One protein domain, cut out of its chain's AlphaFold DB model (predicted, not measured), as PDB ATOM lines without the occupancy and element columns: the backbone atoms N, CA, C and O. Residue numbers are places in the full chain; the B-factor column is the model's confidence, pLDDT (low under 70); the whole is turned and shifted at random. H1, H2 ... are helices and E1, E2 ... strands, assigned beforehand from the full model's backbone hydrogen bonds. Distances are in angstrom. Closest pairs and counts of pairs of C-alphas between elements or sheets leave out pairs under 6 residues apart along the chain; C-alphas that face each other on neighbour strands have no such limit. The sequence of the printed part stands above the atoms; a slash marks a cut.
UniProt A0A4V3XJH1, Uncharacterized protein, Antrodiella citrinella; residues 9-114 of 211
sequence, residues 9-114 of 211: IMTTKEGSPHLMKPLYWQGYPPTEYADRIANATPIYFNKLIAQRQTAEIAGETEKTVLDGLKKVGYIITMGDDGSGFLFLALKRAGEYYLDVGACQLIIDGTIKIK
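AT A GLANCE: This is residues 9 to 114 of the 211 residues of an uncharacterized protein of Antrodiella citrinella (UniProt A0A4V3XJH1). Two very short parallel strands, E1 and E2, lie side by side near the middle of an elongated, mostly helical domain, and the long helix H3 runs past them beside H1 and H5. H4 and H6 pair at one end of the long axis, while H2 lies at the other end and touches no helix. The printed part has 106 residues with six named helices and two named strands, in the order E1, H1, H2, H3, H4, H5, E2, H6; the sheet has the order E1, E2. The whole is compact, with a radius of gyration of the C-alphas of 14.9 A, and it spans 44 by 30 by 24 A, only just elongated.

IN THESE COORDINATES: E1 is residues 9 to 11, beginning at C-alpha 9 at (-46.180, -28.465, -51.822), and E2 is residues 96 to 99. H1 is residues 15 to 20. H3, residues 43 to 61, is 24.5 A long from C-alpha 43 at (-32.980, -29.571, -35.359) to C-alpha 61, with a kink of 30 degrees near residue 50. H5 is residues 84 to 92, 12.1 A. H4 is residues 63 to 71, 12.1 A, and H2 is residues 31 to 39, 12.0 A. H6 is residues 102 to 107, ending at C-alpha 107 at (-54.859, -28.871, -61.768).

HOW THE PARTS SIT: E1 and E2 are parallel at 28 degrees; N 99 and O 10 are 2.8 A apart and N 10 and O 97 3.3 A, both within hydrogen-bond range. With H1 to H5 between them along the chain they form a strand-helix-strand unit, two parallel neighbour strands joined through helices. The closest C-alphas of H5 and E2 are those of Phe 85 and Tyr 96, 6.2 A. E1 and H3 are near each other. H3 touches H5 with residues 47 to 54 alone, closest at the C-alphas of Thr 54 and Gly 84, 5.4 A, at a steep tilt of 39 degrees, opposite ways. With residues 53 to 61 alone it touches H1, closest at the C-alphas of Gly 15 and Ile 57, 6.2 A, at a shallow tilt of 31 degrees, opposite ways. H4 and H6 touch, closest at the C-alphas of Gly 68 and Ile 107, 5.5 A, at a steep tilt of 58 degrees, the same way. H2 and H3 are apart. Every O i to N i+4 pair is within hydrogen-bond range in H1, H2, H4, H5 and H6; in H3 12 of 15 are.

THE WHOLE: The two C-alphas farthest apart, those of Ala 40 and Thr 110, are 44.9 A apart. The printed part has no cut. The link from H4 to H5, residues 72 to 83, is long. The mean pLDDT of the printed part is 93.3, and no printed residue is under 70.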
ATOM      1  N   ILE A   9     -44.954 -29.265 -51.745       96.44
ATOM      2  CA  ILE A   9     -46.180 -28.465 -51.822       96.44
ATOM      3  C   ILE A   9     -47.028 -28.715 -50.587       96.44
ATOM      4  O   ILE A   9     -47.204 -29.855 -50.168       96.44
ATOM      5  N   MET A  10     -47.562 -27.629 -50.039       95.38
ATOM      6  CA  MET A  10     -48.518 -27.639 -48.941       95.38
ATOM      7  C   MET A  10     -49.421 -26.416 -49.072       95.38
ATOM      8  O   MET A  10     -48.927 -25.330 -49.374       95.38
ATOM      9  N   THR A  11     -50.722 -26.547 -48.838       96.00
ATOM     10  CA  THR A  11     -51.616 -25.387 -48.866       96.00
ATOM     11  C   THR A  11     -51.479 -24.549 -47.598       96.00
ATOM     12  O   THR A  11     -51.175 -25.035 -46.504       96.00
ATOM     13  N   THR A  12     -51.739 -23.251 -47.714       94.38
ATOM     14  CA  THR A  12     -51.867 -22.369 -46.549       94.38
ATOM     15  C   THR A  12     -53.191 -22.558 -45.824       94.38
ATOM     16  O   THR A  12     -53.316 -22.141 -44.676       94.38
ATOM     17  N   LYS A  13     -54.180 -23.165 -46.490       92.88
ATOM     18  CA  LYS A  13     -55.524 -23.370 -45.953       92.88
ATOM     19  C   LYS A  13     -55.598 -24.577 -45.019       92.88
ATOM     20  O   LYS A  13     -56.144 -24.438 -43.932       92.88
ATOM     21  N   GLU A  14     -55.045 -25.719 -45.422       91.75
ATOM     22  CA  GLU A  14     -55.197 -26.978 -44.681       91.75
ATOM     23  C   GLU A  14     -53.863 -27.438 -44.072       91.75
ATOM     24  O   GLU A  14     -53.766 -27.626 -42.856       91.75
ATOM     25  N   GLY A  15     -52.795 -27.525 -44.871       91.88
ATOM     26  CA  GLY A  15     -51.504 -28.026 -44.397       91.88
ATOM     27  C   GLY A  15     -50.756 -27.081 -43.448       91.88
ATOM     28  O   GLY A  15     -50.283 -27.508 -42.393       91.88
ATOM     29  N   SER A  16     -50.676 -25.781 -43.759       91.19
ATOM     30  CA  SER A  16     -49.946 -24.824 -42.905       91.19
ATOM     31  C   SER A  16     -50.505 -24.744 -41.478       91.19
ATOM     32  O   SER A  16     -49.704 -24.755 -40.541       91.19
ATOM     33  N   PRO A  17     -51.834 -24.715 -41.258       91.12
ATOM     34  CA  PRO A  17     -52.390 -24.810 -39.918       91.12
ATOM     35  C   PRO A  17     -51.999 -26.093 -39.190       91.12
ATOM     36  O   PRO A  17     -51.672 -26.009 -38.014       91.12
ATOM     37  N   HIS A  18     -52.000 -27.253 -39.850       88.94
ATOM     38  CA  HIS A  18     -51.622 -28.516 -39.208       88.94
ATOM     39  C   HIS A  18     -50.192 -28.455 -38.642       88.94
ATOM     40  O   HIS A  18     -49.929 -28.913 -37.532       88.94
ATOM     41  N   LEU A  19     -49.283 -27.808 -39.371       89.31
ATOM     42  CA  LEU A  19     -47.880 -27.695 -38.990       89.31
ATOM     43  C   LEU A  19     -47.591 -26.560 -37.994       89.31
ATOM     44  O   LEU A  19     -46.810 -26.732 -37.061       89.31
ATOM     45  N   MET A  20     -48.194 -25.386 -38.199       90.06
ATOM     46  CA  MET A  20     -47.824 -24.153 -37.490       90.06
ATOM     47  C   MET A  20     -48.688 -23.873 -36.261       90.06
ATOM     48  O   MET A  20     -48.196 -23.230 -35.330       90.06
ATOM     49  N   LYS A  21     -49.946 -24.354 -36.232       90.50
ATOM     50  CA  LYS A  21     -50.886 -24.108 -35.125       90.50
ATOM     51  C   LYS A  21     -50.277 -24.356 -33.751       90.50
ATOM     52  O   LYS A  21     -50.354 -23.439 -32.945       90.50
ATOM     53  N   PRO A  22     -49.617 -25.497 -33.478       89.38
ATOM     54  CA  PRO A  22     -49.176 -25.821 -32.123       89.38
ATOM     55  C   PRO A  22     -48.277 -24.770 -31.451       89.38
ATOM     56  O   PRO A  22     -48.293 -24.675 -30.226       89.38
ATOM     57  N   LEU A  23     -47.509 -23.986 -32.222       89.94
ATOM     58  CA  LEU A  23     -46.530 -23.031 -31.682       89.94
ATOM     59  C   LEU A  23     -46.729 -21.592 -32.168       89.94
ATOM     60  O   LEU A  23     -46.658 -20.666 -31.366       89.94
ATOM     61  N   TYR A  24     -46.956 -21.377 -33.464       89.69
ATOM     62  CA  TYR A  24     -46.892 -20.048 -34.080       89.69
ATOM     63  C   TYR A  24     -48.205 -19.705 -34.783       89.69
ATOM     64  O   TYR A  24     -48.260 -19.563 -36.006       89.69
ATOM     65  N   TRP A  25     -49.275 -19.571 -33.998       91.56
ATOM     66  CA  TRP A  25     -50.606 -19.249 -34.507       91.56
ATOM     67  C   TRP A  25     -51.421 -18.422 -33.516       91.56
ATOM     68  O   TRP A  25     -51.156 -18.406 -32.314       91.56
ATOM     69  N   GLN A  26     -52.427 -17.707 -34.015       88.06
ATOM     70  CA  GLN A  26     -53.283 -16.890 -33.160       88.06
ATOM     71  C   GLN A  26     -54.072 -17.775 -32.182       88.06
ATOM     72  O   GLN A  26     -54.710 -18.738 -32.599       88.06
ATOM     73  N   GLY A  27     -54.031 -17.436 -30.889       87.12
ATOM     74  CA  GLY A  27     -54.697 -18.196 -29.820       87.12
ATOM     75  C   GLY A  27     -53.883 -19.363 -29.246       87.12
ATOM     76  O   GLY A  27     -54.376 -20.067 -28.372       87.12
ATOM     77  N   TYR A  28     -52.648 -19.555 -29.711       87.50
ATOM     78  CA  TYR A  28     -51.701 -20.563 -29.219       87.50
ATOM     79  C   TYR A  28     -50.676 -19.927 -28.256       87.50
ATOM     80  O   TYR A  28     -50.792 -18.725 -27.986       87.50
ATOM     81  N   PRO A  29     -49.737 -20.692 -27.647       90.69
ATOM     82  CA  PRO A  29     -48.912 -20.196 -26.547       90.69
ATOM     83  C   PRO A  29     -48.229 -18.855 -26.852       90.69
ATOM     84  O   PRO A  29     -47.829 -18.618 -27.996       90.69
ATOM     85  N   PRO A  30     -48.041 -17.982 -25.841       92.44
ATOM     86  CA  PRO A  30     -47.314 -16.735 -26.034       92.44
ATOM     87  C   PRO A  30     -45.961 -16.988 -26.697       92.44
ATOM     88  O   PRO A  30     -45.293 -17.983 -26.411       92.44
ATOM     89  N   THR A  31     -45.540 -16.072 -27.566       88.81
ATOM     90  CA  THR A  31     -44.407 -16.295 -28.476       88.81
ATOM     91  C   THR A  31     -43.102 -16.641 -27.750       88.81
ATOM     92  O   THR A  31     -42.280 -17.389 -28.268       88.81
ATOM     93  N   GLU A  32     -42.919 -16.141 -26.526       89.12
ATOM     94  CA  GLU A  32     -41.790 -16.505 -25.669       89.12
ATOM     95  C   GLU A  32     -41.761 -18.004 -25.327       89.12
ATOM     96  O   GLU A  32     -40.696 -18.621 -25.352       89.12
ATOM     97  N   TYR A  33     -42.913 -18.611 -25.041       91.88
ATOM     98  CA  TYR A  33     -43.009 -20.045 -24.776       91.88
ATOM     99  C   TYR A  33     -42.847 -20.860 -26.055       91.88
ATOM    100  O   TYR A  33     -42.107 -21.841 -26.046       91.88
ATOM    101  N   ALA A  34     -43.480 -20.432 -27.152       91.25
ATOM    102  CA  ALA A  34     -43.345 -21.082 -28.454       91.25
ATOM    103  C   ALA A  34     -41.875 -21.190 -28.885       91.25
ATOM    104  O   ALA A  34     -41.414 -22.256 -29.290       91.25
ATOM    105  N   ASP A  35     -41.115 -20.114 -28.692       89.44
ATOM    106  CA  ASP A  35     -39.678 -20.095 -28.930       89.44
ATOM    107  C   ASP A  35     -38.903 -21.061 -28.061       89.44
ATOM    108  O   ASP A  35     -38.050 -21.786 -28.566       89.44
ATOM    109  N   ARG A  36     -39.146 -21.035 -26.748       89.75
ATOM    110  CA  ARG A  36     -38.432 -21.912 -25.821       89.75
ATOM    111  C   ARG A  36     -38.677 -23.367 -26.193       89.75
ATOM    112  O   ARG A  36     -37.728 -24.132 -26.201       89.75
ATOM    113  N   ILE A  37     -39.904 -23.724 -26.568       90.19
ATOM    114  CA  ILE A  37     -40.249 -25.072 -27.033       90.19
ATOM    115  C   ILE A  37     -39.522 -25.391 -28.345       90.19
ATOM    116  O   ILE A  37     -38.842 -26.410 -28.430       90.19
ATOM    117  N   ALA A  38     -39.600 -24.510 -29.346       87.25
ATOM    118  CA  ALA A  38     -38.967 -24.730 -30.646       87.25
ATOM    119  C   ALA A  38     -37.437 -24.864 -30.555       87.25
ATOM    120  O   ALA A  38     -36.849 -25.654 -31.287       87.25
ATOM    121  N   ASN A  39     -36.802 -24.116 -29.648       87.75
ATOM    122  CA  ASN A  39     -35.352 -24.124 -29.434       87.75
ATOM    123  C   ASN A  39     -34.896 -25.110 -28.341       87.75
ATOM    124  O   ASN A  39     -33.697 -25.239 -28.115       87.75
ATOM    125  N   ALA A  40     -35.812 -25.807 -27.658       89.50
ATOM    126  CA  ALA A  40     -35.459 -26.815 -26.654       89.50
ATOM    127  C   ALA A  40     -35.075 -28.166 -27.273       89.50
ATOM    128  O   ALA A  40     -34.570 -29.040 -26.575       89.50
ATOM    129  N   THR A  41     -35.351 -28.373 -28.563       87.31
ATOM    130  CA  THR A  41     -35.139 -29.653 -29.245       87.31
ATOM    131  C   THR A  41     -34.181 -29.482 -30.425       87.31
ATOM    132  O   THR A  41     -34.423 -28.613 -31.266       87.31
ATOM    133  N   PRO A  42     -33.123 -30.312 -30.537       90.38
ATOM    134  CA  PRO A  42     -32.182 -30.243 -31.652       90.38
ATOM    135  C   PRO A  42     -32.870 -30.368 -33.017       90.38
ATOM    136  O   PRO A  42     -33.794 -31.168 -33.195       90.38
ATOM    137  N   ILE A  43     -32.380 -29.628 -34.015       91.81
ATOM    138  CA  ILE A  43     -32.980 -29.571 -35.359       91.81
ATOM    139  C   ILE A  43     -33.064 -30.961 -36.007       91.81
ATOM    140  O   ILE A  43     -34.091 -31.308 -36.592       91.81
ATOM    141  N   TYR A  44     -32.030 -31.795 -35.867       92.00
ATOM    142  CA  TYR A  44     -32.059 -33.159 -36.405       92.00
ATOM    143  C   TYR A  44     -33.024 -34.092 -35.681       92.00
ATOM    144  O   TYR A  44     -33.567 -34.996 -36.313       92.00
ATOM    145  N   PHE A  45     -33.311 -33.857 -34.402       92.12
ATOM    146  CA  PHE A  45     -34.383 -34.586 -33.730       92.12
ATOM    147  C   PHE A  45     -35.751 -34.135 -34.256       92.12
ATOM    148  O   PHE A  45     -36.586 -34.966 -34.615       92.12
ATOM    149  N   ASN A  46     -35.953 -32.822 -34.413       91.25
ATOM    150  CA  ASN A  46     -37.162 -32.268 -35.025       91.25
ATOM    151  C   ASN A  46     -37.382 -32.766 -36.463       91.25
ATOM    152  O   ASN A  46     -38.530 -32.942 -36.863       91.25
ATOM    153  N   LYS A  47     -36.321 -33.075 -37.223       93.50
ATOM    154  CA  LYS A  47     -36.432 -33.712 -38.548       93.50
ATOM    155  C   LYS A  47     -37.229 -35.021 -38.486       93.50
ATOM    156  O   LYS A  47     -38.061 -35.255 -39.356       93.50
ATOM    157  N   LEU A  48     -37.017 -35.848 -37.459       93.88
ATOM    158  CA  LEU A  48     -37.716 -37.131 -37.298       93.88
ATOM    159  C   LEU A  48     -39.210 -36.941 -37.010       93.88
ATOM    160  O   LEU A  48     -40.048 -37.697 -37.500       93.88
ATOM    161  N   ILE A  49     -39.553 -35.910 -36.236       92.44
ATOM    162  CA  ILE A  49     -40.947 -35.522 -35.994       92.44
ATOM    163  C   ILE A  49     -41.570 -35.013 -37.300       92.44
ATOM    164  O   ILE A  49     -42.646 -35.467 -37.692       92.44
ATOM    165  N   ALA A  50     -40.855 -34.139 -38.010       93.38
ATOM    166  CA  ALA A  50     -41.302 -33.552 -39.264       93.38
ATOM    167  C   ALA A  50     -41.553 -34.607 -40.353       93.38
ATOM    168  O   ALA A  50     -42.481 -34.448 -41.139       93.38
ATOM    169  N   GLN A  51     -40.794 -35.709 -40.380       95.62
ATOM    170  CA  GLN A  51     -41.045 -36.833 -41.291       95.62
ATOM    171  C   GLN A  51     -42.431 -37.457 -41.090       95.62
ATOM    172  O   GLN A  51     -43.141 -37.721 -42.058       95.62
ATOM    173  N   ARG A  52     -42.838 -37.662 -39.832       93.88
ATOM    174  CA  ARG A  52     -44.153 -38.231 -39.503       93.88
ATOM    175  C   ARG A  52     -45.275 -37.261 -39.854       93.88
ATOM    176  O   ARG A  52     -46.208 -37.647 -40.547       93.88
ATOM    177  N   GLN A  53     -45.124 -35.999 -39.455       93.19
ATOM    178  CA  GLN A  53     -46.090 -34.944 -39.773       93.19
ATOM    179  C   GLN A  53     -46.247 -34.761 -41.282       93.19
ATOM    180  O   GLN A  53     -47.353 -34.614 -41.785       93.19
ATOM    181  N   THR A  54     -45.146 -34.807 -42.029       95.69
ATOM    182  CA  THR A  54     -45.182 -34.672 -43.488       95.69
ATOM    183  C   THR A  54     -45.928 -35.828 -44.137       95.69
ATOM    184  O   THR A  54     -46.723 -35.592 -45.045       95.69
ATOM    185  N   ALA A  55     -45.703 -37.061 -43.676       94.94
ATOM    186  CA  ALA A  55     -46.420 -38.227 -44.179       94.94
ATOM    187  C   ALA A  55     -47.931 -38.139 -43.901       94.94
ATOM    188  O   ALA A  55     -48.724 -38.407 -44.802       94.94
ATOM    189  N   GLU A  56     -48.322 -37.711 -42.699       93.69
ATOM    190  CA  GLU A  56     -49.723 -37.505 -42.302       93.69
ATOM    191  C   GLU A  56     -50.390 -36.397 -43.131       93.69
ATOM    192  O   GLU A  56     -51.398 -36.635 -43.800       93.69
ATOM    193  N   ILE A  57     -49.779 -35.207 -43.190       93.19
ATOM    194  CA  ILE A  57     -50.288 -34.070 -43.970       93.19
ATOM    195  C   ILE A  57     -50.438 -34.464 -45.443       93.19
ATOM    196  O   ILE A  57     -51.483 -34.212 -46.040       93.19
ATOM    197  N   ALA A  58     -49.429 -35.105 -46.040       93.12
ATOM    198  CA  ALA A  58     -49.473 -35.503 -47.446       93.12
ATOM    199  C   ALA A  58     -50.492 -36.623 -47.724       93.12
ATOM    200  O   ALA A  58     -51.104 -36.641 -48.793       93.12
ATOM    201  N   GLY A  59     -50.646 -37.566 -46.791       91.44
ATOM    202  CA  GLY A  59     -51.512 -38.736 -46.933       91.44
ATOM    203  C   GLY A  59     -52.991 -38.443 -46.705       91.44
ATOM    204  O   GLY A  59     -53.832 -39.058 -47.360       91.44
ATOM    205  N   GLU A  60     -53.308 -37.497 -45.825       91.19
ATOM    206  CA  GLU A  60     -54.682 -37.244 -45.385       91.19
ATOM    207  C   GLU A  60     -55.169 -35.857 -45.798       91.19
ATOM    208  O   GLU A  60     -56.186 -35.727 -46.478       91.19
ATOM    209  N   THR A  61     -54.421 -34.816 -45.433       89.38
ATOM    210  CA  THR A  61     -54.868 -33.419 -45.560       89.38
ATOM    211  C   THR A  61     -54.709 -32.885 -46.986       89.38
ATOM    212  O   THR A  61     -55.610 -32.265 -47.542       89.38
ATOM    213  N   GLU A  62     -53.563 -33.152 -47.608       94.31
ATOM    214  CA  GLU A  62     -53.163 -32.584 -48.902       94.31
ATOM    215  C   GLU A  62     -53.365 -33.560 -50.070       94.31
ATOM    216  O   GLU A  62     -53.102 -33.222 -51.226       94.31
ATOM    217  N   LYS A  63     -53.856 -34.776 -49.798       95.56
ATOM    218  CA  LYS A  63     -53.917 -35.877 -50.769       95.56
ATOM    219  C   LYS A  63     -54.570 -35.470 -52.089       95.56
ATOM    220  O   LYS A  63     -54.012 -35.723 -53.155       95.56
ATOM    221  N   THR A  64     -55.732 -34.822 -52.024       96.00
ATOM    222  CA  THR A  64     -56.497 -34.409 -53.209       96.00
ATOM    223  C   THR A  64     -55.703 -33.449 -54.094       96.00
ATOM    224  O   THR A  64     -55.639 -33.643 -55.310       96.00
ATOM    225  N   VAL A  65     -55.059 -32.443 -53.493       96.69
ATOM    226  CA  VAL A  65     -54.263 -31.442 -54.217       96.69
ATOM    227  C   VAL A  65     -53.008 -32.086 -54.799       96.69
ATOM    228  O   VAL A  65     -52.729 -31.928 -55.987       96.69
ATOM    229  N   LEU A  66     -52.277 -32.870 -54.001       97.62
ATOM    230  CA  LEU A  66     -51.049 -33.531 -54.445       97.62
ATOM    231  C   LEU A  66     -51.311 -34.533 -55.575       97.62
ATOM    232  O   LEU A  66     -50.543 -34.582 -56.537       97.62
ATOM    233  N   ASP A  67     -52.394 -35.306 -55.505       97.88
ATOM    234  CA  ASP A  67     -52.772 -36.237 -56.571       97.88
ATOM    235  C   ASP A  67     -53.215 -35.496 -57.838       97.88
ATOM    236  O   ASP A  67     -52.843 -35.898 -58.941       97.88
ATOM    237  N   GLY A  68     -53.970 -34.402 -57.701       97.75
ATOM    238  CA  GLY A  68     -54.337 -33.539 -58.825       97.75
ATOM    239  C   GLY A  68     -53.107 -32.983 -59.543       97.75
ATOM    240  O   GLY A  68     -52.999 -33.075 -60.764       97.75
ATOM    241  N   LEU A  69     -52.137 -32.474 -58.784       97.50
ATOM    242  CA  LEU A  69     -50.889 -31.929 -59.315       97.50
ATOM    243  C   LEU A  69     -50.038 -32.998 -60.012       97.50
ATOM    244  O   LEU A  69     -49.530 -32.763 -61.109       97.50
ATOM    245  N   LYS A  70     -49.928 -34.197 -59.427       96.69
ATOM    246  CA  LYS A  70     -49.239 -35.333 -60.063       96.69
ATOM    247  C   LYS A  70     -49.883 -35.709 -61.399       96.69
ATOM    248  O   LYS A  70     -49.161 -35.967 -62.358       96.69
ATOM    249  N   LYS A  71     -51.221 -35.702 -61.494       96.88
ATOM    250  CA  LYS A  71     -51.952 -36.023 -62.737       96.88
ATOM    251  C   LYS A  71     -51.629 -35.065 -63.883       96.88
ATOM    252  O   LYS A  71     -51.565 -35.505 -65.026       96.88
ATOM    253  N   VAL A  72     -51.389 -33.788 -63.589       96.56
ATOM    254  CA  VAL A  72     -50.996 -32.783 -64.595       96.56
ATOM    255  C   VAL A  72     -49.477 -32.687 -64.797       96.56
ATOM    256  O   VAL A  72     -48.991 -31.771 -65.459       96.56
ATOM    257  N   GLY A  73     -48.714 -33.640 -64.251       95.00
ATOM    258  CA  GLY A  73     -47.273 -33.763 -64.468       95.00
ATOM    259  C   GLY A  73     -46.409 -32.861 -63.586       95.00
ATOM    260  O   GLY A  73     -45.232 -32.669 -63.895       95.00
ATOM    261  N   TYR A  74     -46.954 -32.306 -62.500       96.75
ATOM    262  CA  TYR A  74     -46.159 -31.564 -61.522       96.75
ATOM    263  C   TYR A  74     -45.248 -32.522 -60.741       96.75
ATOM    264  O   TYR A  74     -45.697 -33.543 -60.216       96.75
ATOM    265  N   ILE A  75     -43.965 -32.183 -60.623       96.00
ATOM    266  CA  ILE A  75     -42.966 -33.023 -59.956       96.00
ATOM    267  C   ILE A  75     -42.891 -32.636 -58.478       96.00
ATOM    268  O   ILE A  75     -42.428 -31.550 -58.127       96.00
ATOM    269  N   ILE A  76     -43.329 -33.525 -57.595       96.06
ATOM    270  CA  ILE A  76     -43.426 -33.247 -56.157       96.06
ATOM    271  C   ILE A  76     -42.320 -33.990 -55.401       96.06
ATOM    272  O   ILE A  76     -42.029 -35.145 -55.703       96.06
ATOM    273  N   THR A  77     -41.719 -33.341 -54.402       96.06
ATOM    274  CA  THR A  77     -40.843 -33.986 -53.407       96.06
ATOM    275  C   THR A  77     -41.465 -33.899 -52.017       96.06
ATOM    276  O   THR A  77     -42.171 -32.942 -51.717       96.06
ATOM    277  N   MET A  78     -41.187 -34.873 -51.149       96.31
ATOM    278  CA  MET A  78     -41.544 -34.810 -49.723       96.31
ATOM    279  C   MET A  78     -40.435 -34.157 -48.875       96.31
ATOM    280  O   MET A  78     -40.487 -34.181 -47.651       96.31
ATOM    281  N   GLY A  79     -39.424 -33.567 -49.519       94.75
ATOM    282  CA  GLY A  79     -38.233 -33.023 -48.870       94.75
ATOM    283  C   GLY A  79     -37.193 -34.090 -48.536       94.75
ATOM    284  O   GLY A  79     -37.350 -35.264 -48.880       94.75
ATOM    285  N   ASP A  80     -36.113 -33.673 -47.877       92.81
ATOM    286  CA  ASP A  80     -34.995 -34.551 -47.520       92.81
ATOM    287  C   ASP A  80     -35.484 -35.694 -46.617       92.81
ATOM    288  O   ASP A  80     -35.934 -35.449 -45.496       92.81
ATOM    289  N   ASP A  81     -35.418 -36.933 -47.102       93.50
ATOM    290  CA  ASP A  81     -35.932 -38.128 -46.417       93.50
ATOM    291  C   ASP A  81     -37.400 -37.998 -45.963       93.50
ATOM    292  O   ASP A  81     -37.786 -38.554 -44.938       93.50
ATOM    293  N   GLY A  82     -38.214 -37.210 -46.674       95.94
ATOM    294  CA  GLY A  82     -39.614 -36.981 -46.312       95.94
ATOM    295  C   GLY A  82     -39.842 -35.977 -45.176       95.94
ATOM    296  O   GLY A  82     -40.930 -35.942 -44.621       95.94
ATOM    297  N   SER A  83     -38.842 -35.175 -44.800       95.38
ATOM    298  CA  SER A  83     -38.928 -34.212 -43.681       95.38
ATOM    299  C   SER A  83     -39.746 -32.939 -43.953       95.38
ATOM    300  O   SER A  83     -39.937 -32.127 -43.048       95.38
ATOM    301  N   GLY A  84     -40.225 -32.758 -45.183       95.62
ATOM    302  CA  GLY A  84     -41.157 -31.705 -45.564       95.62
ATOM    303  C   GLY A  84     -40.642 -30.275 -45.422       95.62
ATOM    304  O   GLY A  84     -39.442 -29.991 -45.452       95.62
ATOM    305  N   PHE A  85     -41.594 -29.348 -45.316       94.62
ATOM    306  CA  PHE A  85     -41.351 -27.913 -45.453       94.62
ATOM    307  C   PHE A  85     -40.384 -27.334 -44.415       94.62
ATOM    308  O   PHE A  85     -39.427 -26.670 -44.809       94.62
ATOM    309  N   LEU A  86     -40.600 -27.558 -43.113       91.62
ATOM    310  CA  LEU A  86     -39.804 -26.878 -42.077       91.62
ATOM    311  C   LEU A  86     -38.315 -27.204 -42.194       91.62
ATOM    312  O   LEU A  86     -37.476 -26.310 -42.094       91.62
ATOM    313  N   PHE A  87     -37.975 -28.466 -42.455       93.88
ATOM    314  CA  PHE A  87     -36.578 -28.861 -42.587       93.88
ATOM    315  C   PHE A  87     -35.945 -28.319 -43.877       93.88
ATOM    316  O   PHE A  87     -34.815 -27.828 -43.839       93.88
ATOM    317  N   LEU A  88     -36.675 -28.316 -45.001       93.88
ATOM    318  CA  LEU A  88     -36.231 -27.657 -46.239       93.88
ATOM    319  C   LEU A  88     -35.995 -26.155 -46.031       93.88
ATOM    320  O   LEU A  88     -34.974 -25.617 -46.470       93.88
ATOM    321  N   ALA A  89     -36.898 -25.483 -45.316       91.31
ATOM    322  CA  ALA A  89     -36.775 -24.069 -44.994       91.31
ATOM    323  C   ALA A  89     -35.506 -23.788 -44.182       91.31
ATOM    324  O   ALA A  89     -34.746 -22.894 -44.547       91.31
ATOM    325  N   LEU A  90     -35.215 -24.587 -43.151       91.25
ATOM    326  CA  LEU A  90     -33.992 -24.450 -42.352       91.25
ATOM    327  C   LEU A  90     -32.727 -24.752 -43.164       91.25
ATOM    328  O   LEU A  90     -31.766 -23.987 -43.133       91.25
ATOM    329  N   LYS A  91     -32.714 -25.852 -43.919       89.94
ATOM    330  CA  LYS A  91     -31.506 -26.307 -44.613       89.94
ATOM    331  C   LYS A  91     -31.135 -25.434 -45.811       89.94
ATOM    332  O   LYS A  91     -29.948 -25.213 -46.036       89.94
ATOM    333  N   ARG A  92     -32.118 -24.977 -46.594       87.00
ATOM    334  CA  ARG A  92     -31.868 -24.361 -47.910       87.00
ATOM    335  C   ARG A  92     -32.735 -23.145 -48.258       87.00
ATOM    336  O   ARG A  92     -32.487 -22.549 -49.298       87.00
ATOM    337  N   ALA A  93     -33.717 -22.765 -47.430       88.00
ATOM    338  CA  ALA A  93     -34.652 -21.659 -47.718       88.00
ATOM    339  C   ALA A  93     -35.305 -21.736 -49.114       88.00
ATOM    340  O   ALA A  93     -35.532 -20.723 -49.774       88.00
ATOM    341  N   GLY A  94     -35.597 -22.948 -49.585       89.19
ATOM    342  CA  GLY A  94     -36.129 -23.168 -50.922       89.19
ATOM    343  C   GLY A  94     -36.623 -24.593 -51.123       89.19
ATOM    344  O   GLY A  94     -36.626 -25.393 -50.190       89.19
ATOM    345  N   GLU A  95     -37.034 -24.893 -52.357       90.12
ATOM    346  CA  GLU A  95     -37.618 -26.185 -52.772       90.12
ATOM    347  C   GLU A  95     -38.977 -26.512 -52.149       90.12
ATOM    348  O   GLU A  95     -39.436 -27.652 -52.204       90.12
ATOM    349  N   TYR A  96     -39.664 -25.502 -51.624       93.94
ATOM    350  CA  TYR A  96     -41.046 -25.603 -51.185       93.94
ATOM    351  C   TYR A  96     -41.900 -24.499 -51.812       93.94
ATOM    352  O   TYR A  96     -41.412 -23.419 -52.146       93.94
ATOM    353  N   TYR A  97     -43.193 -24.771 -51.938       94.38
ATOM    354  CA  TYR A  97     -44.219 -23.838 -52.369       94.38
ATOM    355  C   TYR A  97     -45.420 -23.954 -51.426       94.38
ATOM    356  O   TYR A  97     -45.983 -25.036 -51.251       94.38
ATOM    357  N   LEU A  98     -45.782 -22.832 -50.796       95.38
ATOM    358  CA  LEU A  98     -46.961 -22.733 -49.943       95.38
ATOM    359  C   LEU A  98     -48.123 -22.200 -50.776       95.38
ATOM    360  O   LEU A  98     -48.124 -21.035 -51.175       95.38
ATOM    361  N   ASP A  99     -49.084 -23.068 -51.071       96.50
ATOM    362  CA  ASP A  99     -50.162 -22.752 -51.992       96.50
ATOM    363  C   ASP A  99     -51.267 -21.932 -51.332       96.50
ATOM    364  O   ASP A  99     -51.912 -22.372 -50.381       96.50
ATOM    365  N   VAL A 100     -51.518 -20.758 -51.905       95.88
ATOM    366  CA  VAL A 100     -52.628 -19.866 -51.545       95.88
ATOM    367  C   VAL A 100     -53.803 -19.961 -52.532       95.88
ATOM    368  O   VAL A 100     -54.742 -19.174 -52.435       95.88
ATOM    369  N   GLY A 101     -53.762 -20.901 -53.489       94.31
ATOM    370  CA  GLY A 101     -54.861 -21.209 -54.415       94.31
ATOM    371  C   GLY A 101     -54.457 -21.437 -55.878       94.31
ATOM    372  O   GLY A 101     -55.297 -21.820 -56.690       94.31
ATOM    373  N   ALA A 102     -53.190 -21.229 -56.252       96.19
ATOM    374  CA  ALA A 102     -52.742 -21.403 -57.635       96.19
ATOM    375  C   ALA A 102     -52.597 -22.880 -58.037       96.19
ATOM    376  O   ALA A 102     -52.669 -23.188 -59.227       96.19
ATOM    377  N   CYS A 103     -52.438 -23.804 -57.080       97.06
ATOM    378  CA  CYS A 103     -52.418 -25.238 -57.381       97.06
ATOM    379  C   CYS A 103     -53.695 -25.682 -58.090       97.06
ATOM    380  O   CYS A 103     -53.605 -26.450 -59.042       97.06
ATOM    381  N   GLN A 104     -54.863 -25.157 -57.705       97.50
ATOM    382  CA  GLN A 104     -56.114 -25.509 -58.376       97.50
ATOM    383  C   GLN A 104     -56.111 -25.068 -59.845       97.50
ATOM    384  O   GLN A 104     -56.453 -25.852 -60.720       97.50
ATOM    385  N   LEU A 105     -55.598 -23.871 -60.150       98.12
ATOM    386  CA  LEU A 105     -55.468 -23.390 -61.532       98.12
ATOM    387  C   LEU A 105     -54.512 -24.247 -62.375       98.12
ATOM    388  O   LEU A 105     -54.673 -24.342 -63.593       98.12
ATOM    389  N   ILE A 106     -53.500 -24.848 -61.744       97.81
ATOM    390  CA  ILE A 106     -52.600 -25.805 -62.392       97.81
ATOM    391  C   ILE A 106     -53.328 -27.128 -62.658       97.81
ATOM    392  O   ILE A 106     -53.251 -27.650 -63.769       97.81
ATOM    393  N   ILE A 107     -54.057 -27.642 -61.665       98.06
ATOM    394  CA  ILE A 107     -54.859 -28.871 -61.768       98.06
ATOM    395  C   ILE A 107     -55.913 -28.741 -62.874       98.06
ATOM    396  O   ILE A 107     -56.065 -29.648 -63.689       98.06
ATOM    397  N   ASP A 108     -56.580 -27.591 -62.955       98.00
ATOM    398  CA  ASP A 108     -57.616 -27.305 -63.950       98.00
ATOM    399  C   ASP A 108     -57.036 -27.048 -65.355       98.00
ATOM    400  O   ASP A 108     -57.775 -26.846 -66.317       98.00
ATOM    401  N   GLY A 109     -55.706 -27.012 -65.500       97.19
ATOM    402  CA  GLY A 109     -55.021 -26.787 -66.775       97.19
ATOM    403  C   GLY A 109     -55.001 -25.329 -67.247       97.19
ATOM    404  O   GLY A 109     -54.456 -25.043 -68.317       97.19
ATOM    405  N   THR A 110     -55.530 -24.400 -66.443       98.12
ATOM    406  CA  THR A 110     -55.441 -22.952 -66.698       98.12
ATOM    407  C   THR A 110     -53.978 -22.507 -66.705       98.12
ATOM    408  O   THR A 110     -53.542 -21.775 -67.595       98.12
ATOM    409  N   ILE A 111     -53.179 -23.007 -65.756       97.06
ATOM    410  CA  ILE A 111     -51.724 -22.841 -65.739       97.06
ATOM    411  C   ILE A 111     -51.074 -24.152 -66.177       97.06
ATOM    412  O   ILE A 111     -51.004 -25.119 -65.425       97.06
ATOM    413  N   LYS A 112     -50.523 -24.172 -67.392       96.25
ATOM    414  CA  LYS A 112     -49.791 -25.338 -67.907       96.25
ATOM    415  C   LYS A 112     -48.402 -25.447 -67.286       96.25
ATOM    416  O   LYS A 112     -47.720 -24.432 -67.104       96.25
ATOM    417  N   ILE A 113     -47.949 -26.673 -67.032       95.19
ATOM    418  CA  ILE A 113     -46.626 -26.977 -66.475       95.19
ATOM    419  C   ILE A 113     -45.767 -27.677 -67.521       95.19
ATOM    420  O   ILE A 113     -46.231 -28.576 -68.215       95.19
ATOM    421  N   LYS A 114     -44.498 -27.277 -67.615       94.81
ATOM    422  CA  LYS A 114     -43.456 -28.032 -68.315       94.81
ATOM    423  C   LYS A 114     -42.340 -28.354 -67.326       94.81
ATOM    424  O   LYS A 114     -41.718 -27.432 -66.803       94.81
TER     425      LYS A 114